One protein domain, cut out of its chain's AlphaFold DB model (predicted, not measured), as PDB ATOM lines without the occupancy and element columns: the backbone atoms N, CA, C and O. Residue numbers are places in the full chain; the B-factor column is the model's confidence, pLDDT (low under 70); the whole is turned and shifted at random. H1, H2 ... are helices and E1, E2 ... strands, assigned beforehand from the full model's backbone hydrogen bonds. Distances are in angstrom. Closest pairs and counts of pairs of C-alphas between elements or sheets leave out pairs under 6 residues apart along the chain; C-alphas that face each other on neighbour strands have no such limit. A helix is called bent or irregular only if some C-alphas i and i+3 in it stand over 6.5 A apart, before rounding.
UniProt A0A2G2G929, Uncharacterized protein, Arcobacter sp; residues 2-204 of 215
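This is residues 2 to 204 of the 215 residues of an uncharacterized protein of Arcobacter sp (UniProt A0A2G2G929). One long, twisted sheet of eight strands, E1 to E8, makes a wall that curls round helix H3 on one face, and its last two strands, E7 and E8, run on past the end of E6 as a long two-stranded arm. The small hairpin of E9 and E10 lies beyond H3; H1 sticks out at the start of the printed part, and residues 194 to 199 of H4 stand free near its other end. The printed part has 203 residues with four named helices and ten named strands, in the order H1 E1 E2 E3 H2 E4 E5 E6 E7 E8 H3 E9 E10 H4. The large sheet has the order E1 - E2 - E3 - E4 - E5 - E6 - E7 - E8, all antiparallel, and the class is mixed, helices and strands. The whole is loose, with a radius of gyration of the C-alphas of 22.6 A and spans of 82 by 56 by 41 A.

H1, residues 2 to 12, begins with C-alpha 2 at (-58.446, -32.003, 51.920) and is 17.9 A long; it is neither bent nor irregular, but only just: C-alphas 9 and 12 are 6.2 A apart. E1 is residues 17 to 26, E2 residues 32 to 43, 34.1 A long, and E3 residues 46 to 55. The short H2, residues 57 to 62, comes before E4, residues 67 to 77, E5, residues 80 to 91, and E6, residues 95 to 104. E5 bends by 69 degrees at residue 84. E7, residues 109 to 126, is the longest strand at 51.2 A and ends with C-alpha 126 at (-19.254, 21.034, 6.897). E8, residues 131 to 146, is 47.4 A long. H3 is residues 155 to 165, 14.7 A long. E9, residues 172 to 175, and E10, residues 187 to 190, are short, and H4, residues 194 to 203, ends with C-alpha 203 at (-19.624, -36.922, 6.535).

E1 E2 E3 and E4 E5 E6 E7 E8 are meanders, each strand the antiparallel neighbour of the one before. E1, an edge strand, stands at 168 degrees to E2, with N 19 and O 40 2.8 A apart. E3 and E4 are antiparallel at 164 degrees, with N 51 and O 70 at 2.8 A. H2, between them in the chain, is on the sheet but at the sheet's level, only just, with a height over the sheet of 3.7 A; its closest C-alphas to E2 are those of Val 33 and Ala 59, 6.1 A apart. In the hairpin of E6 and E7, C-alphas 95 and 118 face each other at 4.2 A. In the hairpin of E7 and E8, at 170 degrees, N 116 and O 141 are 2.9 A apart and N 124 and O 133 also 2.9 A; E8 is the other edge strand. H3 is on the sheet, which curls round it, making two layers, a sheet with a helix on one face. Its closest C-alphas to E5 are those of Tyr 81 and Ser 157, 5.6 A apart, and to E4 those of Ser 72 and Leu 156, 6.2 A. The closest C-alphas of H3 and E9 are those of Ser 158 and Leu 175, at 7.0 A. E9 and E10 form a hairpin, with N 173 and O 189 2.8 A apart. H1 and H4 are not on the large sheet. Every O i to N i+4 pair is within hydrogen-bond range in H2 and H4, but 5 of 7 in H3 and 2 of 7 in H1, where 2 of 8 O i to N i+3 pairs are within range.

The two C-alphas farthest apart are those of Lys 2 and Phe 130, at 85.0 A. Without the stretches that stand free, residues 2 to 13 and 194 to 199, the body spans 75 by 47 by 38 A. The printed part has no cut. The link from E9 to E10, 11 residues, is long. Mean pLDDT of the printed part is 81.8, with values under 70 in residues 2 to 15, 27 to 30, 163 to 176 and 180 to 204.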
ATOM      1  N   LYS A   2     -59.658 -31.313  52.421       51.34
ATOM      2  CA  LYS A   2     -58.446 -32.003  51.920       51.34
ATOM      3  C   LYS A   2     -58.496 -32.425  50.435       51.34
ATOM      4  O   LYS A   2     -57.471 -32.392  49.772       51.34
ATOM      5  N   VAL A   3     -59.678 -32.742  49.895       60.16
ATOM      6  CA  VAL A   3     -59.846 -33.161  48.484       60.16
ATOM      7  C   VAL A   3     -59.690 -31.994  47.493       60.16
ATOM      8  O   VAL A   3     -59.179 -32.183  46.395       60.16
ATOM      9  N   PHE A   4     -60.038 -30.766  47.897       58.25
ATOM     10  CA  PHE A   4     -59.901 -29.578  47.041       58.25
ATOM     11  C   PHE A   4     -58.437 -29.166  46.818       58.25
ATOM     12  O   PHE A   4     -58.101 -28.656  45.756       58.25
ATOM     13  N   ILE A   5     -57.556 -29.441  47.787       61.34
ATOM     14  CA  ILE A   5     -56.120 -29.137  47.677       61.34
ATOM     15  C   ILE A   5     -55.435 -30.087  46.679       61.34
ATOM     16  O   ILE A   5     -54.535 -29.671  45.959       61.34
ATOM     17  N   ILE A   6     -55.903 -31.335  46.566       60.03
ATOM     18  CA  ILE A   6     -55.364 -32.321  45.613       60.03
ATOM     19  C   ILE A   6     -55.772 -31.978  44.170       60.03
ATOM     20  O   ILE A   6     -54.962 -32.115  43.258       60.03
ATOM     21  N   LEU A   7     -56.987 -31.456  43.959       56.31
ATOM     22  CA  LEU A   7     -57.465 -31.041  42.632       56.31
ATOM     23  C   LEU A   7     -56.699 -29.823  42.080       56.31
ATOM     24  O   LEU A   7     -56.509 -29.709  40.873       56.31
ATOM     25  N   MET A   8     -56.216 -28.937  42.958       56.03
ATOM     26  CA  MET A   8     -55.488 -27.721  42.574       56.03
ATOM     27  C   MET A   8     -54.024 -27.982  42.171       56.03
ATOM     28  O   MET A   8     -53.418 -27.160  41.494       56.03
ATOM     29  N   ILE A   9     -53.456 -29.133  42.550       58.00
ATOM     30  CA  ILE A   9     -52.078 -29.523  42.195       58.00
ATOM     31  C   ILE A   9     -52.020 -30.191  40.806       58.00
ATOM     32  O   ILE A   9     -50.965 -30.222  40.185       58.00
ATOM     33  N   ILE A  10     -53.149 -30.678  40.277       55.34
ATOM     34  CA  ILE A  10     -53.205 -31.407  38.995       55.34
ATOM     35  C   ILE A  10     -53.308 -30.457  37.781       55.34
ATOM     36  O   ILE A  10     -53.023 -30.859  36.658       55.34
ATOM     37  N   THR A  11     -53.659 -29.181  37.969       54.41
ATOM     38  CA  THR A  11     -53.842 -28.225  36.857       54.41
ATOM     39  C   THR A  11     -52.578 -27.461  36.451       54.41
ATOM     40  O   THR A  11     -52.630 -26.669  35.513       54.41
ATOM     41  N   SER A  12     -51.438 -27.670  37.116       50.22
ATOM     42  CA  SER A  12     -50.221 -26.868  36.908       50.22
ATOM     43  C   SER A  12     -49.249 -27.414  35.858       50.22
ATOM     44  O   SER A  12     -48.187 -26.831  35.655       50.22
ATOM     45  N   THR A  13     -49.596 -28.482  35.139       50.44
ATOM     46  CA  THR A  13     -48.722 -29.058  34.110       50.44
ATOM     47  C   THR A  13     -49.186 -28.732  32.692       50.44
ATOM     48  O   THR A  13     -49.453 -29.622  31.885       50.44
ATOM     49  N   LEU A  14     -49.275 -27.444  32.368       53.75
ATOM     50  CA  LEU A  14     -49.096 -27.002  30.984       53.75
ATOM     51  C   LEU A  14     -47.586 -27.003  30.736       53.75
ATOM     52  O   LEU A  14     -46.897 -26.023  31.007       53.75
ATOM     53  N   PHE A  15     -47.049 -28.163  30.354       60.44
ATOM     54  CA  PHE A  15     -45.633 -28.296  30.036       60.44
ATOM     55  C   PHE A  15     -45.365 -27.590  28.706       60.44
ATOM     56  O   PHE A  15     -45.818 -28.035  27.652       60.44
ATOM     57  N   ALA A  16     -44.655 -26.466  28.776       71.56
ATOM     58  CA  ALA A  16     -43.999 -25.894  27.617       71.56
ATOM     59  C   ALA A  16     -42.776 -26.764  27.300       71.56
ATOM     60  O   ALA A  16     -41.835 -26.841  28.095       71.56
ATOM     61  N   ASP A  17     -42.807 -27.438  26.156       83.25
ATOM     62  CA  ASP A  17     -41.689 -28.243  25.676       83.25
ATOM     63  C   ASP A  17     -40.783 -27.377  24.803       83.25
ATOM     64  O   ASP A  17     -41.244 -26.651  23.919       83.25
ATOM     65  N   SER A  18     -39.473 -27.456  25.032       85.88
ATOM     66  CA  SER A  18     -38.491 -26.756  24.206       85.88
ATOM     67  C   SER A  18     -37.344 -27.671  23.796       85.88
ATOM     68  O   SER A  18     -36.883 -28.534  24.543       85.88
ATOM     69  N   PHE A  19     -36.873 -27.476  22.572       85.75
ATOM     70  CA  PHE A  19     -35.758 -28.183  21.970       85.75
ATOM     71  C   PHE A  19     -34.779 -27.161  21.401       85.75
ATOM     72  O   PHE A  19     -35.169 -26.189  20.755       85.75
ATOM     73  N   SER A  20     -33.486 -27.356  21.640       85.19
ATOM     74  CA  SER A  20     -32.440 -26.494  21.096       85.19
ATOM     75  C   SER A  20     -31.253 -27.336  20.666       85.19
ATOM     76  O   SER A  20     -30.827 -28.243  21.378       85.19
ATOM     77  N   THR A  21     -30.725 -27.051  19.484       82.94
ATOM     78  CA  THR A  21     -29.603 -27.785  18.905       82.94
ATOM     79  C   THR A  21     -28.753 -26.868  18.041       82.94
ATOM     80  O   THR A  21     -29.224 -25.880  17.471       82.94
ATOM     81  N   LYS A  22     -27.467 -27.189  17.953       84.31
ATOM     82  CA  LYS A  22     -26.471 -26.419  17.218       84.31
ATOM     83  C   LYS A  22     -25.762 -27.342  16.241       84.31
ATOM     84  O   LYS A  22     -25.157 -28.328  16.651       84.31
ATOM     85  N   TYR A  23     -25.804 -26.979  14.967       81.19
ATOM     86  CA  TYR A  23     -25.192 -27.726  13.880       81.19
ATOM     87  C   TYR A  23     -24.038 -26.950  13.262       81.19
ATOM     88  O   TYR A  23     -24.126 -25.742  13.035       81.19
ATOM     89  N   ASP A  24     -22.971 -27.671  12.943       80.25
ATOM     90  CA  ASP A  24     -21.857 -27.145  12.171       80.25
ATOM     91  C   ASP A  24     -22.120 -27.367  10.681       80.25
ATOM     92  O   ASP A  24     -22.353 -28.493  10.242       80.25
ATOM     93  N   VAL A  25     -22.048 -26.295   9.894       74.00
ATOM     94  CA  VAL A  25     -22.140 -26.366   8.434       74.00
ATOM     95  C   VAL A  25     -20.730 -26.545   7.887       74.00
ATOM     96  O   VAL A  25     -19.868 -25.690   8.112       74.00
ATOM     97  N   LYS A  26     -20.488 -27.658   7.189       71.75
ATOM     98  CA  LYS A  26     -19.187 -27.996   6.597       71.75
ATOM     99  C   LYS A  26     -19.293 -28.139   5.080       71.75
ATOM    100  O   LYS A  26     -20.268 -28.703   4.598       71.75
ATOM    101  N   ILE A  27     -18.289 -27.657   4.343       67.25
ATOM    102  CA  ILE A  27     -18.200 -27.812   2.880       67.25
ATOM    103  C   ILE A  27     -16.827 -28.380   2.511       67.25
ATOM    104  O   ILE A  27     -15.839 -27.650   2.492       67.25
ATOM    105  N   GLY A  28     -16.778 -29.678   2.189       58.62
ATOM    106  CA  GLY A  28     -15.612 -30.362   1.610       58.62
ATOM    107  C   GLY A  28     -14.270 -29.994   2.258       58.62
ATOM    108  O   GLY A  28     -14.123 -30.026   3.480       58.62
ATOM    109  N   MET A  29     -13.303 -29.597   1.422       46.44
ATOM    110  CA  MET A  29     -11.958 -29.178   1.848       46.44
ATOM    111  C   MET A  29     -11.928 -27.889   2.686       46.44
ATOM    112  O   MET A  29     -10.931 -27.618   3.348       46.44
ATOM    113  N   PHE A  30     -13.000 -27.091   2.675       52.62
ATOM    114  CA  PHE A  30     -13.073 -25.810   3.385       52.62
ATOM    115  C   PHE A  30     -13.466 -25.965   4.858       52.62
ATOM    116  O   PHE A  30     -13.507 -24.982   5.598       52.62
ATOM    117  N   GLY A  31     -13.742 -27.194   5.308       71.50
ATOM    118  CA  GLY A  31     -14.061 -27.475   6.700       71.50
ATOM    119  C   GLY A  31     -15.331 -26.753   7.151       71.50
ATOM    120  O   GLY A  31     -16.313 -26.684   6.413       71.50
ATOM    121  N   LYS A  32     -15.333 -26.253   8.389       82.19
ATOM    122  CA  LYS A  32     -16.479 -25.569   8.999       82.19
ATOM    123  C   LYS A  32     -16.625 -24.151   8.442       82.19
ATOM    124  O   LYS A  32     -15.811 -23.282   8.730       82.19
ATOM    125  N   VAL A  33     -17.709 -23.915   7.711       82.25
ATOM    126  CA  VAL A  33     -18.017 -22.634   7.052       82.25
ATOM    127  C   VAL A  33     -19.142 -21.860   7.740       82.25
ATOM    128  O   VAL A  33     -19.332 -20.673   7.479       82.25
ATOM    129  N   GLY A  34     -19.877 -22.504   8.649       84.88
ATOM    130  CA  GLY A  34     -20.956 -21.855   9.380       84.88
ATOM    131  C   GLY A  34     -21.475 -22.657  10.565       84.88
ATOM    132  O   GLY A  34     -21.027 -23.767  10.857       84.88
ATOM    133  N   ILE A  35     -22.429 -22.051  11.259       88.31
ATOM    134  CA  ILE A  35     -23.123 -22.590  12.425       88.31
ATOM    135  C   ILE A  35     -24.614 -22.314  12.242       88.31
ATOM    136  O   ILE A  35     -24.994 -21.171  11.988       88.31
ATOM    137  N   ALA A  36     -25.456 -23.325  12.421       86.81
ATOM    138  CA  ALA A  36     -26.906 -23.188  12.466       86.81
ATOM    139  C   ALA A  36     -27.412 -23.529  13.871       86.81
ATOM    140  O   ALA A  36     -27.218 -24.640  14.352       86.81
ATOM    141  N   ASN A  37     -28.053 -22.573  14.537       87.06
ATOM    142  CA  ASN A  37     -28.714 -22.795  15.821       87.06
ATOM    143  C   ASN A  37     -30.208 -22.938  15.564       87.06
ATOM    144  O   ASN A  37     -30.818 -22.023  15.011       87.06
ATOM    145  N   LEU A  38     -30.775 -24.069  15.947       88.00
ATOM    146  CA  LEU A  38     -32.193 -24.365  15.832       88.00
ATOM    147  C   LEU A  38     -32.792 -24.386  17.229       88.00
ATOM    148  O   LEU A  38     -32.250 -25.021  18.129       88.00
ATOM    149  N   HIS A  39     -33.919 -23.713  17.386       92.06
ATOM    150  CA  HIS A  39     -34.720 -23.720  18.592       92.06
ATOM    151  C   HIS A  39     -36.179 -23.957  18.214       92.06
ATOM    152  O   HIS A  39     -36.674 -23.330  17.282       92.06
ATOM    153  N   LEU A  40     -36.846 -24.871  18.899       93.06
ATOM    154  CA  LEU A  40     -38.276 -25.119  18.787       93.06
ATOM    155  C   LEU A  40     -38.863 -25.018  20.188       93.06
ATOM    156  O   LEU A  40     -38.341 -25.630  21.112       93.06
ATOM    157  N   GLU A  41     -39.947 -24.281  20.320       94.31
ATOM    158  CA  GLU A  41     -40.726 -24.159  21.542       94.31
ATOM    159  C   GLU A  41     -42.185 -24.468  21.214       94.31
ATOM    160  O   GLU A  41     -42.698 -24.054  20.168       94.31
ATOM    161  N   THR A  42     -42.846 -25.219  22.085       93.06
ATOM    162  CA  THR A  42     -44.265 -25.549  21.978       93.06
ATOM    163  C   THR A  42     -44.952 -25.315  23.311       93.06
ATOM    164  O   THR A  42     -44.520 -25.848  24.330       93.06
ATOM    165  N   ASP A  43     -46.045 -24.560  23.282       91.69
ATOM    166  CA  ASP A  43     -46.896 -24.272  24.437       91.69
ATOM    167  C   ASP A  43     -48.343 -24.636  24.085       91.69
ATOM    168  O   ASP A  43     -49.026 -23.946  23.316       91.69
ATOM    169  N   GLY A  44     -48.787 -25.796  24.573       89.75
ATOM    170  CA  GLY A  44     -50.084 -26.375  24.234       89.75
ATOM    171  C   GLY A  44     -50.247 -26.592  22.727       89.75
ATOM    172  O   GLY A  44     -49.633 -27.479  22.138       89.75
ATOM    173  N   GLN A  45     -51.107 -25.791  22.096       94.00
ATOM    174  CA  GLN A  45     -51.349 -25.838  20.649       94.00
ATOM    175  C   GLN A  45     -50.568 -24.783  19.871       94.00
ATOM    176  O   GLN A  45     -50.812 -24.641  18.683       94.00
ATOM    177  N   LYS A  46     -49.666 -24.021  20.486       96.75
ATOM    178  CA  LYS A  46     -48.847 -23.024  19.790       96.75
ATOM    179  C   LYS A  46     -47.421 -23.520  19.638       96.75
ATOM    180  O   LYS A  46     -46.933 -24.278  20.471       96.75
ATOM    181  N   TYR A  47     -46.748 -23.067  18.588       96.06
ATOM    182  CA  TYR A  47     -45.326 -23.319  18.411       96.06
ATOM    183  C   TYR A  47     -44.583 -22.092  17.892       96.06
ATOM    184  O   TYR A  47     -45.141 -21.252  17.181       96.06
ATOM    185  N   GLU A  48     -43.295 -22.048  18.202       97.56
ATOM    186  CA  GLU A  48     -42.314 -21.175  17.576       97.56
ATOM    187  C   GLU A  48     -41.064 -21.986  17.238       97.56
ATOM    188  O   GLU A  48     -40.436 -22.586  18.104       97.56
ATOM    189  N   MET A  49     -40.671 -21.982  15.967       94.62
ATOM    190  CA  MET A  49     -39.406 -22.540  15.509       94.62
ATOM    191  C   MET A  49     -38.517 -21.421  14.984       94.62
ATOM    192  O   MET A  49     -38.931 -20.634  14.136       94.62
ATOM    193  N   ARG A  50     -37.270 -21.375  15.443       95.62
ATOM    194  CA  ARG A  50     -36.255 -20.411  15.031       95.62
ATOM    195  C   ARG A  50     -35.003 -21.129  14.557       95.62
ATOM    196  O   ARG A  50     -34.426 -21.924  15.290       95.62
ATOM    197  N   VAL A  51     -34.527 -20.783  13.368       92.69
ATOM    198  CA  VAL A  51     -33.237 -21.232  12.835       92.69
ATOM    199  C   VAL A  51     -32.374 -20.014  12.550       92.69
ATOM    200  O   VAL A  51     -32.741 -19.177  11.731       92.69
ATOM    201  N   LYS A  52     -31.219 -19.910  13.209       93.38
ATOM    202  CA  LYS A  52     -30.222 -18.858  12.987       93.38
ATOM    203  C   LYS A  52     -28.951 -19.460  12.401       93.38
ATOM    204  O   LYS A  52     -28.179 -20.093  13.125       93.38
ATOM    205  N   ALA A  53     -28.726 -19.223  11.116       90.12
ATOM    206  CA  ALA A  53     -27.517 -19.591  10.398       90.12
ATOM    207  C   ALA A  53     -26.531 -18.415  10.378       90.12
ATOM    208  O   ALA A  53     -26.883 -17.280  10.060       90.12
ATOM    209  N   THR A  54     -25.284 -18.670  10.747       90.19
ATOM    210  CA  THR A  54     -24.200 -17.682  10.781       90.19
ATOM    211  C   THR A  54     -22.990 -18.269  10.079       90.19
ATOM    212  O   THR A  54     -22.523 -19.345  10.453       90.19
ATOM    213  N   LEU A  55     -22.490 -17.578   9.058       87.44
ATOM    214  CA  LEU A  55     -21.226 -17.944   8.424       87.44
ATOM    215  C   LEU A  55     -20.058 -17.556   9.333       87.44
ATOM    216  O   LEU A  55     -20.163 -16.616  10.121       87.44
ATOM    217  N   ILE A  56     -18.943 -18.274   9.224       88.62
ATOM    218  CA  ILE A  56     -17.723 -18.001   9.996       88.62
ATOM    219  C   ILE A  56     -16.494 -17.923   9.081       88.62
ATOM    220  O   ILE A  56     -16.541 -18.326   7.919       88.62
ATOM    221  N   GLY A  57     -15.386 -17.391   9.603       87.50
ATOM    222  CA  GLY A  57     -14.098 -17.363   8.906       87.50
ATOM    223  C   GLY A  57     -14.130 -16.598   7.579       87.50
ATOM    224  O   GLY A  57     -14.723 -15.523   7.470       87.50
ATOM    225  N   THR A  58     -13.489 -17.161   6.554       84.38
ATOM    226  CA  THR A  58     -13.396 -16.553   5.217       84.38
ATOM    227  C   THR A  58     -14.766 -16.385   4.560       84.38
ATOM    228  O   THR A  58     -15.028 -15.342   3.963       84.38
ATOM    229  N   ALA A  59     -15.676 -17.347   4.743       84.62
ATOM    230  CA  ALA A  59     -17.047 -17.257   4.247       84.62
ATOM    231  C   ALA A  59     -17.807 -16.076   4.877       84.62
ATOM    232  O   ALA A  59     -18.529 -15.364   4.177       84.62
ATOM    233  N   ALA A  60     -17.613 -15.813   6.175       88.81
ATOM    234  CA  ALA A  60     -18.182 -14.629   6.823       88.81
ATOM    235  C   ALA A  60     -17.618 -13.339   6.218       88.81
ATOM    236  O   ALA A  60     -18.387 -12.469   5.818       88.81
ATOM    237  N   SER A  61     -16.295 -13.237   6.073       87.56
ATOM    238  CA  SER A  61     -15.653 -12.038   5.520       87.56
ATOM    239  C   SER A  61     -16.149 -11.714   4.106       87.56
ATOM    240  O   SER A  61     -16.501 -10.570   3.829       87.56
ATOM    241  N   LEU A  62     -16.233 -12.716   3.226       88.06
ATOM    242  CA  LEU A  62     -16.665 -12.541   1.833       88.06
ATOM    243  C   LEU A  62     -18.145 -12.168   1.699       88.06
ATOM    244  O   LEU A  62     -18.547 -11.556   0.714       88.06
ATOM    245  N   THR A  63     -18.963 -12.522   2.688       84.94
ATOM    246  CA  THR A  63     -20.410 -12.266   2.676       84.94
ATOM    247  C   THR A  63     -20.821 -11.070   3.535       84.94
ATOM    248  O   THR A  63     -22.015 -10.828   3.717       84.94
ATOM    249  N   GLY A  64     -19.857 -10.318   4.078       91.50
ATOM    250  CA  GLY A  64     -20.134  -9.190   4.967       91.50
ATOM    251  C   GLY A  64     -20.747  -9.633   6.295       91.50
ATOM    252  O   GLY A  64     -21.703  -9.022   6.767       91.50
ATOM    253  N   ASN A  65     -20.224 -10.711   6.882       92.12
ATOM    254  CA  ASN A  65     -20.706 -11.352   8.106       92.12
ATOM    255  C   ASN A  65     -22.196 -11.701   8.029       92.12
ATOM    256  O   ASN A  65     -22.983 -11.324   8.899       92.12
ATOM    257  N   ARG A  66     -22.591 -12.387   6.949       89.38
ATOM    258  CA  ARG A  66     -23.994 -12.720   6.709       89.38
ATOM    259  C   ARG A  66     -24.556 -13.619   7.809       89.38
ATOM    260  O   ARG A  66     -23.999 -14.670   8.135       89.38
ATOM    261  N   VAL A  67     -25.716 -13.217   8.311       92.88
ATOM    262  CA  VAL A  67     -26.558 -13.968   9.238       92.88
ATOM    263  C   VAL A  67     -27.933 -14.113   8.608       92.88
ATOM    264  O   VAL A  67     -28.523 -13.136   8.146       92.88
ATOM    265  N   GLU A  68     -28.459 -15.332   8.609       92.31
ATOM    266  CA  GLU A  68     -29.836 -15.599   8.213       92.31
ATOM    267  C   GLU A  68     -30.616 -16.150   9.394       92.31
ATOM    268  O   GLU A  68     -30.170 -17.079  10.065       92.31
ATOM    269  N   THR A  69     -31.780 -15.568   9.660       94.00
ATOM    270  CA  THR A  69     -32.699 -16.053  10.686       94.00
ATOM    271  C   THR A  69     -34.048 -16.351  10.058       94.00
ATOM    272  O   THR A  69     -34.618 -15.513   9.366       94.00
ATOM    273  N   TYR A  70     -34.554 -17.543  10.327       95.06
ATOM    274  CA  TYR A  70     -35.862 -18.019   9.916       95.06
ATOM    275  C   TYR A  70     -36.685 -18.266  11.170       95.06
ATOM    276  O   TYR A  70     -36.186 -18.883  12.111       95.06
ATOM    277  N   ILE A  71     -37.910 -17.760  11.209       97.06
ATOM    278  CA  ILE A  71     -38.815 -17.909  12.348       97.06
ATOM    279  C   ILE A  71     -40.169 -18.335  11.802       97.06
ATOM    280  O   ILE A  71     -40.744 -17.603  11.007       97.06
ATOM    281  N   SER A  72     -40.683 -19.481  12.230       97.31
ATOM    282  CA  SER A  72     -42.053 -19.909  11.956       97.31
ATOM    283  C   SER A  72     -42.814 -19.948  13.268       97.31
ATOM    284  O   SER A  72     -42.327 -20.512  14.248       97.31
ATOM    285  N   LYS A  73     -43.976 -19.301  13.305       98.38
ATOM    286  CA  LYS A  73     -44.884 -19.335  14.448       98.38
ATOM    287  C   LYS A  73     -46.258 -19.737  13.972       98.38
ATOM    288  O   LYS A  73     -46.732 -19.233  12.952       98.38
ATOM    289  N   GLY A  74     -46.927 -20.558  14.755       98.00
ATOM    290  CA  GLY A  74     -48.323 -20.834  14.503       98.00
ATOM    291  C   GLY A  74     -48.910 -21.784  15.517       98.00
ATOM    292  O   GLY A  74     -48.571 -21.725  16.703       98.00
ATOM    293  N   HIS A  75     -49.766 -22.672  15.034       96.88
ATOM    294  CA  HIS A  75     -50.492 -23.601  15.873       96.88
ATOM    295  C   HIS A  75     -50.385 -25.053  15.399       96.88
ATOM    296  O   HIS A  75     -49.994 -25.353  14.272       96.88
ATOM    297  N   ILE A  76     -50.694 -25.972  16.307       94.88
ATOM    298  CA  ILE A  76     -50.621 -27.411  16.111       94.88
ATOM    299  C   ILE A  76     -52.043 -27.962  16.108       94.88
ATOM    300  O   ILE A  76     -52.719 -27.965  17.135       94.88
ATOM    301  N   THR A  77     -52.472 -28.500  14.969       93.69
ATOM    302  CA  THR A  77     -53.788 -29.136  14.813       93.69
ATOM    303  C   THR A  77     -53.595 -30.579  14.387       93.69
ATOM    304  O   THR A  77     -52.931 -30.847  13.387       93.69
ATOM    305  N   GLN A  78     -54.151 -31.528  15.147       89.56
ATOM    306  CA  GLN A  78     -54.007 -32.971  14.879       89.56
ATOM    307  C   GLN A  78     -52.534 -33.399  14.705       89.56
ATOM    308  O   GLN A  78     -52.190 -34.213  13.850       89.56
ATOM    309  N   GLY A  79     -51.637 -32.794  15.490       87.88
ATOM    310  CA  GLY A  79     -50.203 -33.055  15.421       87.88
ATOM    311  C   GLY A  79     -49.493 -32.486  14.186       87.88
ATOM    312  O   GLY A  79     -48.318 -32.798  14.004       87.88
ATOM    313  N   LYS A  80     -50.148 -31.676  13.351       91.50
ATOM    314  CA  LYS A  80     -49.518 -30.956  12.235       91.50
ATOM    315  C   LYS A  80     -49.227 -29.516  12.629       91.50
ATOM    316  O   LYS A  80     -50.085 -28.862  13.213       91.50
ATOM    317  N   TYR A  81     -48.044 -29.032  12.271       93.69
ATOM    318  CA  TYR A  81     -47.615 -27.652  12.473       93.69
ATOM    319  C   TYR A  81     -48.160 -26.786  11.336       93.69
ATOM    320  O   TYR A  81     -47.815 -27.000  10.171       93.69
ATOM    321  N   ILE A  82     -49.033 -25.841  11.672       96.06
ATOM    322  CA  ILE A  82     -49.717 -24.936  10.746       96.06
ATOM    323  C   ILE A  82     -49.192 -23.515  11.004       96.06
ATOM    324  O   ILE A  82     -49.348 -23.013  12.119       96.06
ATOM    325  N   PRO A  83     -48.489 -22.883  10.049       97.38
ATOM    326  CA  PRO A  83     -47.847 -21.592  10.282       97.38
ATOM    327  C   PRO A  83     -48.809 -20.419  10.126       97.38
ATOM    328  O   PRO A  83     -49.318 -20.182   9.042       97.38
ATOM    329  N   ASP A  84     -48.953 -19.609  11.169       98.00
ATOM    330  CA  ASP A  84     -49.696 -18.346  11.095       98.00
ATOM    331  C   ASP A  84     -48.797 -17.217  10.567       98.00
ATOM    332  O   ASP A  84     -49.228 -16.334   9.817       98.00
ATOM    333  N   THR A  85     -47.511 -17.252  10.933       98.12
ATOM    334  CA  THR A  85     -46.504 -16.303  10.455       98.12
ATOM    335  C   THR A  85     -45.169 -16.977  10.181       98.12
ATOM    336  O   THR A  85     -44.715 -17.837  10.936       98.12
ATOM    337  N   PHE A  86     -44.494 -16.522   9.131       97.12
ATOM    338  CA  PHE A  86     -43.125 -16.905   8.821       97.12
ATOM    339  C   PHE A  86     -42.283 -15.658   8.570       97.12
ATOM    340  O   PHE A  86     -42.682 -14.766   7.829       97.12
ATOM    341  N   THR A  87     -41.120 -15.560   9.202       97.31
ATOM    342  CA  THR A  87     -40.217 -14.415   9.087       97.31
ATOM    343  C   THR A  87     -38.848 -14.868   8.617       97.31
ATOM    344  O   THR A  87     -38.231 -15.747   9.217       97.31
ATOM    345  N   LYS A  88     -38.346 -14.214   7.571       94.00
ATOM    346  CA  LYS A  88     -37.014 -14.409   7.004       94.00
ATOM    347  C   LYS A  88     -36.218 -13.123   7.156       94.00
ATOM    348  O   LYS A  88     -36.570 -12.097   6.582       94.00
ATOM    349  N   ILE A  89     -35.142 -13.187   7.925       94.69
ATOM    350  CA  ILE A  89     -34.229 -12.077   8.184       94.69
ATOM    351  C   ILE A  89     -32.899 -12.422   7.535       94.69
ATOM    352  O   ILE A  89     -32.289 -13.435   7.869       94.69
ATOM    353  N   LYS A  90     -32.438 -11.578   6.618       92.81
ATOM    354  CA  LYS A  90     -31.097 -11.647   6.040       92.81
ATOM    355  C   LYS A  90     -30.351 -10.389   6.418       92.81
ATOM    356  O   LYS A  90     -30.730  -9.303   5.995       92.81
ATOM    357  N   GLN A  91     -29.283 -10.545   7.177       95.06
ATOM    358  CA  GLN A  91     -28.496  -9.437   7.681       95.06
ATOM    359  C   GLN A  91     -27.036  -9.606   7.272       95.06
ATOM    360  O   GLN A  91     -26.508 -10.713   7.247       95.06
ATOM    361  N   THR A  92     -26.391  -8.495   6.959       94.44
ATOM    362  CA  THR A  92     -24.940  -8.351   6.789       94.44
ATOM    363  C   THR A  92     -24.496  -7.118   7.580       94.44
ATOM    364  O   THR A  92     -25.316  -6.437   8.197       94.44
ATOM    365  N   THR A  93     -23.218  -6.763   7.523       93.50
ATOM    366  CA  THR A  93     -22.702  -5.523   8.122       93.50
ATOM    367  C   THR A  93     -23.326  -4.250   7.549       93.50
ATOM    368  O   THR A  93     -23.402  -3.246   8.252       93.50
ATOM    369  N   ARG A  94     -23.762  -4.257   6.282       93.69
ATOM    370  CA  ARG A  94     -24.213  -3.047   5.570       93.69
ATOM    371  C   ARG A  94     -25.699  -3.017   5.245       93.69
ATOM    372  O   ARG A  94     -26.207  -1.952   4.918       93.69
ATOM    373  N   GLN A  95     -26.392  -4.142   5.329       95.38
ATOM    374  CA  GLN A  95     -27.789  -4.244   4.914       95.38
ATOM    375  C   GLN A  95     -28.541  -5.304   5.709       95.38
ATOM    376  O   GLN A  95     -27.962  -6.306   6.138       95.38
ATOM    377  N   GLU A  96     -29.841  -5.093   5.840       96.81
ATOM    378  CA  GLU A  96     -30.796  -5.999   6.458       96.81
ATOM    379  C   GLU A  96     -32.066  -6.054   5.611       96.81
ATOM    380  O   GLU A  96     -32.618  -5.026   5.219       96.81
ATOM    381  N   ARG A  97     -32.551  -7.265   5.350       95.50
ATOM    382  CA  ARG A  97     -33.842  -7.517   4.718       95.50
ATOM    383  C   ARG A  97     -34.680  -8.406   5.623       95.50
ATOM    384  O   ARG A  97     -34.235  -9.491   5.989       95.50
ATOM    385  N   ILE A  98     -35.888  -7.961   5.939       96.69
ATOM    386  CA  ILE A  98     -36.868  -8.688   6.744       96.69
ATOM    387  C   ILE A  98     -38.098  -8.924   5.875       96.69
ATOM    388  O   ILE A  98     -38.738  -7.976   5.430       96.69
ATOM    389  N   GLN A  99     -38.437 -10.184   5.650       95.31
ATOM    390  CA  GLN A  99     -39.652 -10.598   4.956       95.31
ATOM    391  C   GLN A  99     -40.562 -11.288   5.965       95.31
ATOM    392  O   GLN A  99     -40.174 -12.307   6.535       95.31
ATOM    393  N   VAL A 100     -41.745 -10.726   6.203       97.56
ATOM    394  CA  VAL A 100     -42.766 -11.293   7.090       97.56
ATOM    395  C   VAL A 100     -43.938 -11.759   6.241       97.56
ATOM    396  O   VAL A 100     -44.595 -10.953   5.588       97.56
ATOM    397  N   TYR A 101     -44.200 -13.055   6.280       96.44
ATOM    398  CA  TYR A 101     -45.307 -13.721   5.619       96.44
ATOM    399  C   TYR A 101     -46.391 -13.995   6.661       96.44
ATOM    400  O   TYR A 101     -46.115 -14.602   7.694       96.44
ATOM    401  N   THR A 102     -47.610 -13.524   6.414       98.00
ATOM    402  CA  THR A 102     -48.788 -13.791   7.254       98.00
ATOM    403  C   THR A 102     -49.749 -14.678   6.485       98.00
ATOM    404  O   THR A 102     -50.162 -14.306   5.385       98.00
ATOM    405  N   PHE A 103     -50.099 -15.826   7.054       97.25
ATOM    406  CA  PHE A 103     -50.965 -16.802   6.413       97.25
ATOM    407  C   PHE A 103     -52.416 -16.568   6.820       97.25
ATOM    408  O   PHE A 103     -52.749 -16.472   7.997       97.25
ATOM    409  N   ASP A 104     -53.291 -16.513   5.826       96.75
ATOM    410  CA  ASP A 104     -54.729 -16.625   6.005       96.75
ATOM    411  C   ASP A 104     -55.173 -17.959   5.407       96.75
ATOM    412  O   ASP A 104     -55.428 -18.084   4.205       96.75
ATOM    413  N   HIS A 105     -55.227 -18.983   6.258       95.81
ATOM    414  CA  HIS A 105     -55.606 -20.334   5.848       95.81
ATOM    415  C   HIS A 105     -57.074 -20.437   5.424       95.81
ATOM    416  O   HIS A 105     -57.412 -21.292   4.604       95.81
ATOM    417  N   LYS A 106     -57.946 -19.563   5.945       95.62
ATOM    418  CA  LYS A 106     -59.376 -19.556   5.614       95.62
ATOM    419  C   LYS A 106     -59.594 -19.019   4.205       95.62
ATOM    420  O   LYS A 106     -60.290 -19.646   3.410       95.62
ATOM    421  N   ASN A 107     -58.963 -17.892   3.887       96.62
ATOM    422  CA  ASN A 107     -59.077 -17.240   2.586       96.62
ATOM    423  C   ASN A 107     -58.012 -17.710   1.583       96.62
ATOM    424  O   ASN A 107     -57.939 -17.161   0.485       96.62
ATOM    425  N   LYS A 108     -57.189 -18.704   1.957       95.44
ATOM    426  CA  LYS A 108     -56.083 -19.252   1.158       95.44
ATOM    427  C   LYS A 108     -55.239 -18.141   0.549       95.44
ATOM    428  O   LYS A 108     -55.129 -18.006  -0.668       95.44
ATOM    429  N   SER A 109     -54.676 -17.297   1.404       94.56
ATOM    430  CA  SER A 109     -53.797 -16.229   0.947       94.56
ATOM    431  C   SER A 109     -52.640 -15.972   1.885       94.56
ATOM    432  O   SER A 109     -52.711 -16.292   3.068       94.56
ATOM    433  N   VAL A 110     -51.570 -15.393   1.343       94.56
ATOM    434  CA  VAL A 110     -50.404 -14.999   2.129       94.56
ATOM    435  C   VAL A 110     -50.048 -13.556   1.824       94.56
ATOM    436  O   VAL A 110     -49.878 -13.168   0.666       94.56
ATOM    437  N   ARG A 111     -49.945 -12.761   2.885       96.75
ATOM    438  CA  ARG A 111     -49.530 -11.360   2.843       96.75
ATOM    439  C   ARG A 111     -48.044 -11.272   3.149       96.75
ATOM    440  O   ARG A 111     -47.598 -11.842   4.143       96.75
ATOM    441  N   LEU A 112     -47.297 -10.563   2.317       95.62
ATOM    442  CA  LEU A 112     -45.863 -10.351   2.450       95.62
ATOM    443  C   LEU A 112     -45.595  -8.886   2.789       95.62
ATOM    444  O   LEU A 112     -45.948  -7.992   2.030       95.62
ATOM    445  N   VAL A 113     -44.904  -8.652   3.900       97.44
ATOM    446  CA  VAL A 113     -44.290  -7.360   4.216       97.44
ATOM    447  C   VAL A 113     -42.782  -7.500   4.070       97.44
ATOM    448  O   VAL A 113     -42.157  -8.290   4.776       97.44
ATOM    449  N   ASN A 114     -42.190  -6.728   3.165       95.25
ATOM    450  CA  ASN A 114     -40.756  -6.694   2.916       95.25
ATOM    451  C   ASN A 114     -40.193  -5.366   3.426       95.25
ATOM    452  O   ASN A 114     -40.543  -4.301   2.926       95.25
ATOM    453  N   LYS A 115     -39.317  -5.428   4.424       97.38
ATOM    454  CA  LYS A 115     -38.571  -4.281   4.943       97.38
ATOM    455  C   LYS A 115     -37.119  -4.430   4.539       97.38
ATOM    456  O   LYS A 115     -36.519  -5.482   4.756       97.38
ATOM    457  N   HIS A 116     -36.547  -3.377   3.984       96.88
ATOM    458  CA  HIS A 116     -35.146  -3.347   3.606       96.88
ATOM    459  C   HIS A 116     -34.487  -2.136   4.243       96.88
ATOM    460  O   HIS A 116     -35.017  -1.033   4.177       96.88
ATOM    461  N   SER A 117     -33.333  -2.332   4.869       96.06
ATOM    462  CA  SER A 117     -32.510  -1.234   5.350       96.06
ATOM    463  C   SER A 117     -31.063  -1.409   4.918       96.06
ATOM    464  O   SER A 117     -30.546  -2.525   4.896       96.06
ATOM    465  N   LYS A 118     -30.409  -0.309   4.548       96.06
ATOM    466  CA  LYS A 118     -29.019  -0.307   4.082       96.06
ATOM    467  C   LYS A 118     -28.274   0.924   4.579       96.06
ATOM    468  O   LYS A 118     -28.836   2.012   4.672       96.06
ATOM    469  N   TRP A 119     -26.996   0.743   4.869       93.25
ATOM    470  CA  TRP A 119     -26.066   1.825   5.147       93.25
ATOM    471  C   TRP A 119     -25.500   2.354   3.834       93.25
ATOM    472  O   TRP A 119     -24.907   1.598   3.063       93.25
ATOM    473  N   ILE A 120     -25.667   3.648   3.596       91.19
ATOM    474  CA  ILE A 120     -25.105   4.363   2.454       91.19
ATOM    475  C   ILE A 120     -24.057   5.364   2.939       91.19
ATOM    476  O   ILE A 120     -24.273   6.099   3.901       91.19
ATOM    477  N   SER A 121     -22.919   5.402   2.250       89.19
ATOM    478  CA  SER A 121     -21.915   6.437   2.476       89.19
ATOM    479  C   SER A 121     -22.366   7.701   1.754       89.19
ATOM    480  O   SER A 121     -22.451   7.722   0.528       89.19
ATOM    481  N   SER A 122     -22.625   8.758   2.511       86.81
ATOM    482  CA  SER A 122     -22.977  10.080   2.006       86.81
ATOM    483  C   SER A 122     -21.888  11.087   2.361       86.81
ATOM    484  O   SER A 122     -21.117  10.907   3.305       86.81
ATOM    485  N   THR A 123     -21.807  12.162   1.589       88.62
ATOM    486  CA  THR A 123     -20.900  13.278   1.843       88.62
ATOM    487  C   THR A 123     -21.705  14.503   2.228       88.62
ATOM    488  O   THR A 123     -22.606  14.908   1.496       88.62
ATOM    489  N   LYS A 124     -21.364  15.113   3.360       88.62
ATOM    490  CA  LYS A 124     -21.937  16.379   3.814       88.62
ATOM    491  C   LYS A 124     -20.856  17.448   3.767       88.62
ATOM    492  O   LYS A 124     -19.717  17.186   4.143       88.62
ATOM    493  N   PHE A 125     -21.200  18.644   3.307       89.69
ATOM    494  CA  PHE A 125     -20.312  19.791   3.446       89.69
ATOM    495  C   PHE A 125     -20.456  20.362   4.859       89.69
ATOM    496  O   PHE A 125     -21.552  20.745   5.273       89.69
ATOM    497  N   ASP A 126     -19.363  20.358   5.612       88.75
ATOM    498  CA  ASP A 126     -19.254  21.034   6.897       88.75
ATOM    499  C   ASP A 126     -18.925  22.503   6.627       88.75
ATOM    500  O   ASP A 126     -17.817  22.834   6.204       88.75
ATOM    501  N   THR A 127     -19.910  23.378   6.828       91.12
ATOM    502  CA  THR A 127     -19.785  24.815   6.564       91.12
ATOM    503  C   THR A 127     -18.874  25.524   7.562       91.12
ATOM    504  O   THR A 127     -18.305  26.553   7.211       91.12
ATOM    505  N   LEU A 128     -18.705  24.983   8.775       89.44
ATOM    506  CA  LEU A 128     -17.848  25.564   9.811       89.44
ATOM    507  C   LEU A 128     -16.383  25.204   9.571       89.44
ATOM    508  O   LEU A 128     -15.507  26.056   9.668       89.44
ATOM    509  N   ALA A 129     -16.120  23.943   9.231       89.62
ATOM    510  CA  ALA A 129     -14.772  23.465   8.934       89.62
ATOM    511  C   ALA A 129     -14.385  23.594   7.449       89.62
ATOM    512  O   ALA A 129     -13.295  23.166   7.073       89.62
ATOM    513  N   PHE A 130     -15.285  24.128   6.615       91.75
ATOM    514  CA  PHE A 130     -15.140  24.307   5.168       91.75
ATOM    515  C   PHE A 130     -14.587  23.062   4.449       91.75
ATOM    516  O   PHE A 130     -13.665  23.136   3.636       91.75
ATOM    517  N   LYS A 131     -15.125  21.882   4.778       93.00
ATOM    518  CA  LYS A 131     -14.632  20.592   4.264       93.00
ATOM    519  C   LYS A 131     -15.758  19.609   3.979       93.00
ATOM    520  O   LYS A 131     -16.814  19.642   4.606       93.00
ATOM    521  N   ILE A 132     -15.505  18.677   3.065       89.00
ATOM    522  CA  ILE A 132     -16.403  17.545   2.821       89.00
ATOM    523  C   ILE A 132     -16.125  16.469   3.873       89.00
ATOM    524  O   ILE A 132     -15.013  15.948   3.960       89.00
ATOM    525  N   ILE A 133     -17.142  16.111   4.652       91.00
ATOM    526  CA  ILE A 133     -17.097  15.000   5.603       91.00
ATOM    527  C   ILE A 133     -17.891  13.811   5.060       91.00
ATOM    528  O   ILE A 133     -18.948  13.976   4.448       91.00
ATOM    529  N   LYS A 134     -17.382  12.598   5.287       88.88
ATOM    530  CA  LYS A 134     -18.124  11.359   5.029       88.88
ATOM    531  C   LYS A 134     -18.991  11.032   6.241       88.88
ATOM    532  O   LYS A 134     -18.527  11.136   7.372       88.88
ATOM    533  N   GLN A 135     -20.221  10.611   5.992       90.56
ATOM    534  CA  GLN A 135     -21.149  10.125   7.005       90.56
ATOM    535  C   GLN A 135     -21.882   8.894   6.474       90.56
ATOM    536  O   GLN A 135     -22.242   8.843   5.298       90.56
ATOM    537  N   ASP A 136     -22.131   7.921   7.343       90.12
ATOM    538  CA  ASP A 136     -22.974   6.777   7.013       90.12
ATOM    539  C   ASP A 136     -24.425   7.103   7.390       90.12
ATOM    540  O   ASP A 136     -24.725   7.434   8.537       90.12
ATOM    541  N   LEU A 137     -25.331   7.016   6.417       90.50
ATOM    542  CA  LEU A 137     -26.770   7.182   6.617       90.50
ATOM    543  C   LEU A 137     -27.458   5.826   6.464       90.50
ATOM    544  O   LEU A 137     -27.095   5.032   5.597       90.50
ATOM    545  N   LYS A 138     -28.466   5.557   7.294       91.69
ATOM    546  CA  LYS A 138     -29.300   4.359   7.166       91.69
ATOM    547  C   LYS A 138     -30.556   4.699   6.372       91.69
ATOM    548  O   LYS A 138     -31.426   5.409   6.867       91.69
ATOM    549  N   GLU A 139     -30.671   4.162   5.165       94.88
ATOM    550  CA  GLU A 139     -31.914   4.189   4.391       94.88
ATOM    551  C   GLU A 139     -32.785   2.994   4.774       94.88
ATOM    552  O   GLU A 139     -32.270   1.902   5.020       94.88
ATOM    553  N   THR A 140     -34.103   3.192   4.827       95.00
ATOM    554  CA  THR A 140     -35.080   2.123   5.074       95.00
ATOM    555  C   THR A 140     -36.241   2.254   4.096       95.00
ATOM    556  O   THR A 140     -36.740   3.354   3.876       95.00
ATOM    557  N   SER A 141     -36.683   1.136   3.532       95.88
ATOM    558  CA  SER A 141     -37.895   1.027   2.725       95.88
ATOM    559  C   SER A 141     -38.779  -0.110   3.230       95.88
ATOM    560  O   SER A 141     -38.311  -1.058   3.874       95.88
ATOM    561  N   GLN A 142     -40.074  -0.003   2.950       97.19
ATOM    562  CA  GLN A 142     -41.064  -1.021   3.262       97.19
ATOM    563  C   GLN A 142     -42.037  -1.150   2.096       97.19
ATOM    564  O   GLN A 142     -42.541  -0.153   1.589       97.19
ATOM    565  N   GLU A 143     -42.324  -2.387   1.725       96.25
ATOM    566  CA  GLU A 143     -43.288  -2.748   0.696       96.25
ATOM    567  C   GLU A 143     -44.214  -3.831   1.241       96.25
ATOM    568  O   GLU A 143     -43.811  -4.669   2.055       96.25
ATOM    569  N   GLU A 144     -45.455  -3.814   0.777       96.12
ATOM    570  CA  GLU A 144     -46.456  -4.807   1.124       96.12
ATOM    571  C   GLU A 144     -47.094  -5.355  -0.144       96.12
ATOM    572  O   GLU A 144     -47.431  -4.609  -1.063       96.12
ATOM    573  N   SER A 145     -47.235  -6.672  -0.201       93.81
ATOM    574  CA  SER A 145     -47.834  -7.365  -1.331       93.81
ATOM    575  C   SER A 145     -48.572  -8.618  -0.876       93.81
ATOM    576  O   SER A 145     -48.471  -9.071   0.266       93.81
ATOM    577  N   LYS A 146     -49.348  -9.190  -1.791       92.62
ATOM    578  CA  LYS A 146     -49.966 -10.504  -1.639       92.62
ATOM    579  C   LYS A 146     -49.221 -11.472  -2.547       92.62
ATOM    580  O   LYS A 146     -48.922 -11.116  -3.686       92.62
ATOM    581  N   LEU A 147     -48.916 -12.670  -2.057       86.88
ATOM    582  CA  LEU A 147     -48.310 -13.687  -2.913       86.88
ATOM    583  C   LEU A 147     -49.303 -14.146  -3.993       86.88
ATOM    584  O   LEU A 147     -50.503 -14.227  -3.708       86.88
ATOM    585  N   PRO A 148     -48.816 -14.446  -5.212       83.81
ATOM    586  CA  PRO A 148     -49.667 -14.879  -6.319       83.81
ATOM    587  C   PRO A 148     -50.298 -16.250  -6.056       83.81
ATOM    588  O   PRO A 148     -51.436 -16.490  -6.446       83.81
ATOM    589  N   GLU A 149     -49.581 -17.121  -5.346       84.00
ATOM    590  CA  GLU A 149     -50.025 -18.463  -4.999       84.00
ATOM    591  C   GLU A 149     -50.042 -18.663  -3.481       84.00
ATOM    592  O   GLU A 149     -49.188 -18.164  -2.743       84.00
ATOM    593  N   TYR A 150     -51.032 -19.420  -3.011       88.00
ATOM    594  CA  TYR A 150     -51.113 -19.847  -1.623       88.00
ATOM    595  C   TYR A 150     -50.413 -21.188  -1.426       88.00
ATOM    596  O   TYR A 150     -50.842 -22.216  -1.946       88.00
ATOM    597  N   LYS A 151     -49.387 -21.176  -0.578       87.88
ATOM    598  CA  LYS A 151     -48.712 -22.373  -0.077       87.88
ATOM    599  C   LYS A 151     -49.041 -22.504   1.406       87.88
ATOM    600  O   LYS A 151     -48.913 -21.542   2.156       87.88
ATOM    601  N   ALA A 152     -49.505 -23.679   1.828       90.25
ATOM    602  CA  ALA A 152     -50.018 -23.889   3.186       90.25
ATOM    603  C   ALA A 152     -48.922 -24.011   4.259       90.25
ATOM    604  O   ALA A 152     -49.233 -23.999   5.447       90.25
ATOM    605  N   GLN A 153     -47.665 -24.176   3.843       89.94
ATOM    606  CA  GLN A 153     -46.521 -24.382   4.723       89.94
ATOM    607  C   GLN A 153     -45.399 -23.403   4.375       89.94
ATOM    608  O   GLN A 153     -45.246 -22.973   3.230       89.94
ATOM    609  N   ASP A 154     -44.592 -23.081   5.375       91.06
ATOM    610  CA  ASP A 154     -43.275 -22.471   5.215       91.06
ATOM    611  C   ASP A 154     -42.184 -23.539   5.372       91.06
ATOM    612  O   ASP A 154     -42.457 -24.660   5.797       91.06
ATOM    613  N   VAL A 155     -40.940 -23.210   5.025       86.62
ATOM    614  CA  VAL A 155     -39.826 -24.178   5.053       86.62
ATOM    615  C   VAL A 155     -39.618 -24.860   6.412       86.62
ATOM    616  O   VAL A 155     -39.243 -26.030   6.451       86.62
ATOM    617  N   LEU A 156     -39.869 -24.170   7.528       90.19
ATOM    618  CA  LEU A 156     -39.695 -24.714   8.874       90.19
ATOM    619  C   LEU A 156     -40.896 -25.555   9.306       90.19
ATOM    620  O   LEU A 156     -40.712 -26.666   9.796       90.19
ATOM    621  N   SER A 157     -42.126 -25.078   9.101       91.06
ATOM    622  CA  SER A 157     -43.311 -25.906   9.382       91.06
ATOM    623  C   SER A 157     -43.346 -27.152   8.498       91.06
ATOM    624  O   SER A 157     -43.701 -28.236   8.963       91.06
ATOM    625  N   SER A 158     -42.884 -27.038   7.252       86.88
ATOM    626  CA  SER A 158     -42.712 -28.169   6.347       86.88
ATOM    627  C   SER A 158     -41.687 -29.172   6.872       86.88
ATOM    628  O   SER A 158     -42.006 -30.354   6.981       86.88
ATOM    629  N   TYR A 159     -40.520 -28.709   7.330       84.31
ATOM    630  CA  TYR A 159     -39.532 -29.544   8.024       84.31
ATOM    631  C   TYR A 159     -40.116 -30.289   9.236       84.31
ATOM    632  O   TYR A 159     -39.886 -31.481   9.419       84.31
ATOM    633  N   LEU A 160     -40.891 -29.609  10.084       86.50
ATOM    634  CA  LEU A 160     -41.489 -30.244  11.264       86.50
ATOM    635  C   LEU A 160     -42.528 -31.304  10.881       86.50
ATOM    636  O   LEU A 160     -42.632 -32.348  11.526       86.50
ATOM    637  N   ASN A 161     -43.290 -31.048   9.819       87.00
ATOM    638  CA  ASN A 161     -44.297 -31.975   9.323       87.00
ATOM    639  C   ASN A 161     -43.676 -33.180   8.599       87.00
ATOM    640  O   ASN A 161     -44.239 -34.273   8.670       87.00
ATOM    641  N   THR A 162     -42.509 -33.030   7.964       76.56
ATOM    642  CA  THR A 162     -41.852 -34.126   7.232       76.56
ATOM    643  C   THR A 162     -41.288 -35.196   8.139       76.56
ATOM    644  O   THR A 162     -41.313 -36.362   7.762       76.56
ATOM    645  N   VAL A 163     -40.899 -34.860   9.369       68.56
ATOM    646  CA  VAL A 163     -40.544 -35.863  10.388       68.56
ATOM    647  C   VAL A 163     -41.683 -36.874  10.606       68.56
ATOM    648  O   VAL A 163     -41.424 -38.017  10.975       68.56
ATOM    649  N   LYS A 164     -42.940 -36.487  10.350       68.56
ATOM    650  CA  LYS A 164     -44.113 -37.363  10.499       68.56
ATOM    651  C   LYS A 164     -44.545 -38.055   9.208       68.56
ATOM    652  O   LYS A 164     -45.180 -39.103   9.282       68.56
ATOM    653  N   THR A 165     -44.268 -37.467   8.046       66.25
ATOM    654  CA  THR A 165     -44.756 -37.970   6.748       66.25
ATOM    655  C   THR A 165     -43.687 -38.677   5.915       66.25
ATOM    656  O   THR A 165     -44.041 -39.462   5.037       66.25
ATOM    657  N   CYS A 166     -42.404 -38.425   6.184       65.44
ATOM    658  CA  CYS A 166     -41.284 -39.042   5.486       65.44
ATOM    659  C   CYS A 166     -41.071 -40.467   6.009       65.44
ATOM    660  O   CYS A 166     -40.775 -40.678   7.186       65.44
ATOM    661  N   ASN A 167     -41.263 -41.453   5.141       66.88
ATOM    662  CA  ASN A 167     -41.161 -42.868   5.451       66.88
ATOM    663  C   ASN A 167     -40.497 -43.619   4.285       66.88
ATOM    664  O   ASN A 167     -40.377 -43.098   3.180       66.88
ATOM    665  N   ALA A 168     -40.084 -44.864   4.527       63.81
ATOM    666  CA  ALA A 168     -39.379 -45.682   3.539       63.81
ATOM    667  C   ALA A 168     -40.207 -46.031   2.282       63.81
ATOM    668  O   ALA A 168     -39.664 -46.576   1.325       63.81
ATOM    669  N   GLN A 169     -41.516 -45.746   2.266       66.12
ATOM    670  CA  GLN A 169     -42.395 -46.103   1.148       66.12
ATOM    671  C   GLN A 169     -42.208 -45.157  -0.041       66.12
ATOM    672  O   GLN A 169     -42.306 -45.604  -1.181       66.12
ATOM    673  N   ASN A 170     -41.890 -43.881   0.204       62.56
ATOM    674  CA  ASN A 170     -41.583 -42.920  -0.852       62.56
ATOM    675  C   ASN A 170     -40.144 -42.427  -0.700       62.56
ATOM    676  O   ASN A 170     -39.767 -41.844   0.310       62.56
ATOM    677  N   LYS A 171     -39.327 -42.640  -1.734       62.56
ATOM    678  CA  LYS A 171     -37.921 -42.213  -1.712       62.56
ATOM    679  C   LYS A 171     -37.749 -40.703  -1.837       62.56
ATOM    680  O   LYS A 171     -36.754 -40.197  -1.335       62.56
ATOM    681  N   ASN A 172     -38.693 -40.011  -2.476       63.28
ATOM    682  CA  ASN A 172     -38.644 -38.569  -2.705       63.28
ATOM    683  C   ASN A 172     -39.952 -37.904  -2.262       63.28
ATOM    684  O   ASN A 172     -41.032 -38.427  -2.537       63.28
ATOM    685  N   TYR A 173     -39.845 -36.747  -1.615       65.88
ATOM    686  CA  TYR A 173     -40.969 -35.895  -1.237       65.88
ATOM    687  C   TYR A 173     -40.691 -34.468  -1.686       65.88
ATOM    688  O   TYR A 173     -39.736 -33.855  -1.214       65.88
ATOM    689  N   ASP A 174     -41.541 -33.924  -2.548       63.97
ATOM    690  CA  ASP A 174     -41.446 -32.519  -2.928       63.97
ATOM    691  C   ASP A 174     -42.095 -31.649  -1.850       63.97
ATOM    692  O   ASP A 174     -43.257 -31.833  -1.473       63.97
ATOM    693  N   LEU A 175     -41.323 -30.707  -1.314       67.12
ATOM    694  CA  LEU A 175     -41.804 -29.710  -0.372       67.12
ATOM    695  C   LEU A 175     -42.061 -28.403  -1.096       67.12
ATOM    696  O   LEU A 175     -41.144 -27.660  -1.451       67.12
ATOM    697  N   VAL A 176     -43.348 -28.103  -1.219       69.00
ATOM    698  CA  VAL A 176     -43.833 -26.810  -1.676       69.00
ATOM    699  C   VAL A 176     -44.040 -25.929  -0.450       69.00
ATOM    700  O   VAL A 176     -45.019 -26.077   0.288       69.00
ATOM    701  N   ALA A 177     -43.097 -25.021  -0.206       79.62
ATOM    702  CA  ALA A 177     -43.085 -24.211   1.002       79.62
ATOM    703  C   ALA A 177     -42.628 -22.772   0.744       79.62
ATOM    704  O   ALA A 177     -41.714 -22.515  -0.040       79.62
ATOM    705  N   ILE A 178     -43.239 -21.823   1.448       81.00
ATOM    706  CA  ILE A 178     -42.817 -20.419   1.425       81.00
ATOM    707  C   ILE A 178     -41.435 -20.284   2.055       81.00
ATOM    708  O   ILE A 178     -41.177 -20.811   3.140       81.00
ATOM    709  N   GLY A 179     -40.550 -19.532   1.397       73.06
ATOM    710  CA  GLY A 179     -39.204 -19.261   1.893       73.06
ATOM    711  C   GLY A 179     -38.115 -20.193   1.365       73.06
ATOM    712  O   GLY A 179     -36.941 -19.902   1.645       73.06
ATOM    713  N   ALA A 180     -38.477 -21.227   0.590       66.81
ATOM    714  CA  ALA A 180     -37.563 -22.009  -0.245       66.81
ATOM    715  C   ALA A 180     -36.876 -21.095  -1.283       66.81
ATOM    716  O   ALA A 180     -37.312 -19.968  -1.520       66.81
ATOM    717  N   HIS A 181     -35.710 -21.485  -1.804       54.75
ATOM    718  CA  HIS A 181     -34.928 -20.600  -2.676       54.75
ATOM    719  C   HIS A 181     -35.668 -20.330  -3.987       54.75
ATOM    720  O   HIS A 181     -35.942 -21.277  -4.700       54.75
ATOM    721  N   ASN A 182     -35.918 -19.054  -4.303       51.12
ATOM    722  CA  ASN A 182     -36.874 -18.604  -5.320       51.12
ATOM    723  C   ASN A 182     -38.255 -19.183  -5.005       51.12
ATOM    724  O   ASN A 182     -38.429 -20.394  -4.989       51.12
ATOM    725  N   ASP A 183     -39.250 -18.338  -4.738       50.31
ATOM    726  CA  ASP A 183     -40.598 -18.770  -4.330       50.31
ATOM    727  C   ASP A 183     -41.316 -19.670  -5.385       50.31
ATOM    728  O   ASP A 183     -42.467 -20.051  -5.182       50.31
ATOM    729  N   ASP A 184     -40.595 -20.061  -6.444       44.28
ATOM    730  CA  ASP A 184     -40.921 -20.891  -7.601       44.28
ATOM    731  C   ASP A 184     -40.288 -22.306  -7.604       44.28
ATOM    732  O   ASP A 184     -40.629 -23.080  -8.491       44.28
ATOM    733  N   THR A 185     -39.367 -22.676  -6.689       43.25
ATOM    734  CA  THR A 185     -38.735 -24.022  -6.724       43.25
ATOM    735  C   THR A 185     -39.101 -24.942  -5.563       43.25
ATOM    736  O   THR A 185     -39.185 -24.536  -4.398       43.25
ATOM    737  N   ASP A 186     -39.304 -26.208  -5.924       52.97
ATOM    738  CA  ASP A 186     -39.604 -27.325  -5.039       52.97
ATOM    739  C   ASP A 186     -38.345 -27.747  -4.273       52.97
ATOM    740  O   ASP A 186     -37.270 -27.933  -4.849       52.97
ATOM    741  N   VAL A 187     -38.458 -27.920  -2.955       56.38
ATOM    742  CA  VAL A 187     -37.394 -28.554  -2.168       56.38
ATOM    743  C   VAL A 187     -37.658 -30.053  -2.159       56.38
ATOM    744  O   VAL A 187     -38.544 -30.514  -1.446       56.38
ATOM    745  N   THR A 188     -36.893 -30.833  -2.921       53.91
ATOM    746  CA  THR A 188     -36.999 -32.297  -2.873       53.91
ATOM    747  C   THR A 188     -36.277 -32.838  -1.639       53.91
ATOM    748  O   THR A 188     -35.076 -32.643  -1.469       53.91
ATOM    749  N   LEU A 189     -37.004 -33.546  -0.779       60.97
ATOM    750  CA  LEU A 189     -36.439 -34.395   0.263       60.97
ATOM    751  C   LEU A 189     -36.225 -35.799  -0.275       60.97
ATOM    752  O   LEU A 189     -37.141 -36.364  -0.866       60.97
ATOM    753  N   SER A 190     -35.086 -36.406   0.046       57.25
ATOM    754  CA  SER A 190     -34.857 -37.827  -0.212       57.25
ATOM    755  C   SER A 190     -34.710 -38.612   1.088       57.25
ATOM    756  O   SER A 190     -33.973 -38.212   1.991       57.25
ATOM    757  N   PHE A 191     -35.406 -39.743   1.183       60.97
ATOM    758  CA  PHE A 191     -35.243 -40.694   2.279       60.97
ATOM    759  C   PHE A 191     -34.022 -41.581   2.012       60.97
ATOM    760  O   PHE A 191     -33.940 -42.238   0.973       60.97
ATOM    761  N   LEU A 192     -33.060 -41.587   2.939       64.94
ATOM    762  CA  LEU A 192     -31.800 -42.322   2.794       64.94
ATOM    763  C   LEU A 192     -31.799 -43.601   3.639       64.94
ATOM    764  O   LEU A 192     -32.004 -43.556   4.854       64.94
ATOM    765  N   GLU A 193     -31.466 -44.729   3.011       63.41
ATOM    766  CA  GLU A 193     -31.303 -46.034   3.660       63.41
ATOM    767  C   GLU A 193     -29.917 -46.635   3.391       63.41
ATOM    768  O   GLU A 193     -29.182 -46.195   2.510       63.41
ATOM    769  N   GLY A 194     -29.543 -47.652   4.173       68.25
ATOM    770  CA  GLY A 194     -28.357 -48.469   3.913       68.25
ATOM    771  C   GLY A 194     -27.040 -47.686   3.843       68.25
ATOM    772  O   GLY A 194     -26.715 -46.901   4.740       68.25
ATOM    773  N   LEU A 195     -26.265 -47.945   2.786       61.34
ATOM    774  CA  LEU A 195     -24.940 -47.360   2.563       61.34
ATOM    775  C   LEU A 195     -24.996 -45.844   2.357       61.34
ATOM    776  O   LEU A 195     -24.115 -45.144   2.850       61.34
ATOM    777  N   ASP A 196     -26.055 -45.322   1.734       62.06
ATOM    778  CA  ASP A 196     -26.213 -43.882   1.500       62.06
ATOM    779  C   ASP A 196     -26.368 -43.130   2.823       62.06
ATOM    780  O   ASP A 196     -25.716 -42.112   3.064       62.06
ATOM    781  N   ARG A 197     -27.147 -43.690   3.757       64.56
ATOM    782  CA  ARG A 197     -27.249 -43.153   5.120       64.56
ATOM    783  C   ARG A 197     -25.900 -43.181   5.844       64.56
ATOM    784  O   ARG A 197     -25.595 -42.242   6.574       64.56
ATOM    785  N   GLN A 198     -25.092 -44.228   5.668       61.16
ATOM    786  CA  GLN A 198     -23.774 -44.352   6.309       61.16
ATOM    787  C   GLN A 198     -22.726 -43.403   5.705       61.16
ATOM    788  O   GLN A 198     -21.967 -42.775   6.446       61.16
ATOM    789  N   ALA A 199     -22.710 -43.237   4.383       59.62
ATOM    790  CA  ALA A 199     -21.849 -42.283   3.680       59.62
ATOM    791  C   ALA A 199     -22.146 -40.836   4.110       59.62
ATOM    792  O   ALA A 199     -21.253 -40.016   4.339       59.62
ATOM    793  N   VAL A 200     -23.425 -40.540   4.318       57.56
ATOM    794  CA  VAL A 200     -23.875 -39.235   4.783       57.56
ATOM    795  C   VAL A 200     -23.600 -39.046   6.280       57.56
ATOM    796  O   VAL A 200     -23.072 -38.010   6.671       57.56
ATOM    797  N   ALA A 201     -23.857 -40.051   7.120       55.50
ATOM    798  CA  ALA A 201     -23.585 -39.993   8.562       55.50
ATOM    799  C   ALA A 201     -22.083 -39.938   8.909       55.50
ATOM    800  O   ALA A 201     -21.709 -39.382   9.942       55.50
ATOM    801  N   SER A 202     -21.216 -40.498   8.060       48.31
ATOM    802  CA  SER A 202     -19.755 -40.393   8.202       48.31
ATOM    803  C   SER A 202     -19.231 -39.003   7.826       48.31
ATOM    804  O   SER A 202     -18.283 -38.519   8.441       48.31
ATOM    805  N   SER A 203     -19.903 -38.320   6.896       46.50
ATOM    806  CA  SER A 203     -19.624 -36.922   6.535       46.50
ATOM    807  C   SER A 203     -20.233 -35.920   7.532       46.50
ATOM    808  O   SER A 203     -19.709 -34.823   7.737       46.50
ATOM    809  N   PHE A 204     -21.320 -36.314   8.196       44.00
ATOM    810  CA  PHE A 204     -22.121 -35.495   9.097       44.00
ATOM    811  C   PHE A 204     -22.474 -36.292  10.361       44.00
ATOM    812  O   PHE A 204     -23.458 -37.032  10.388       44.00
TER     813      PHE A 204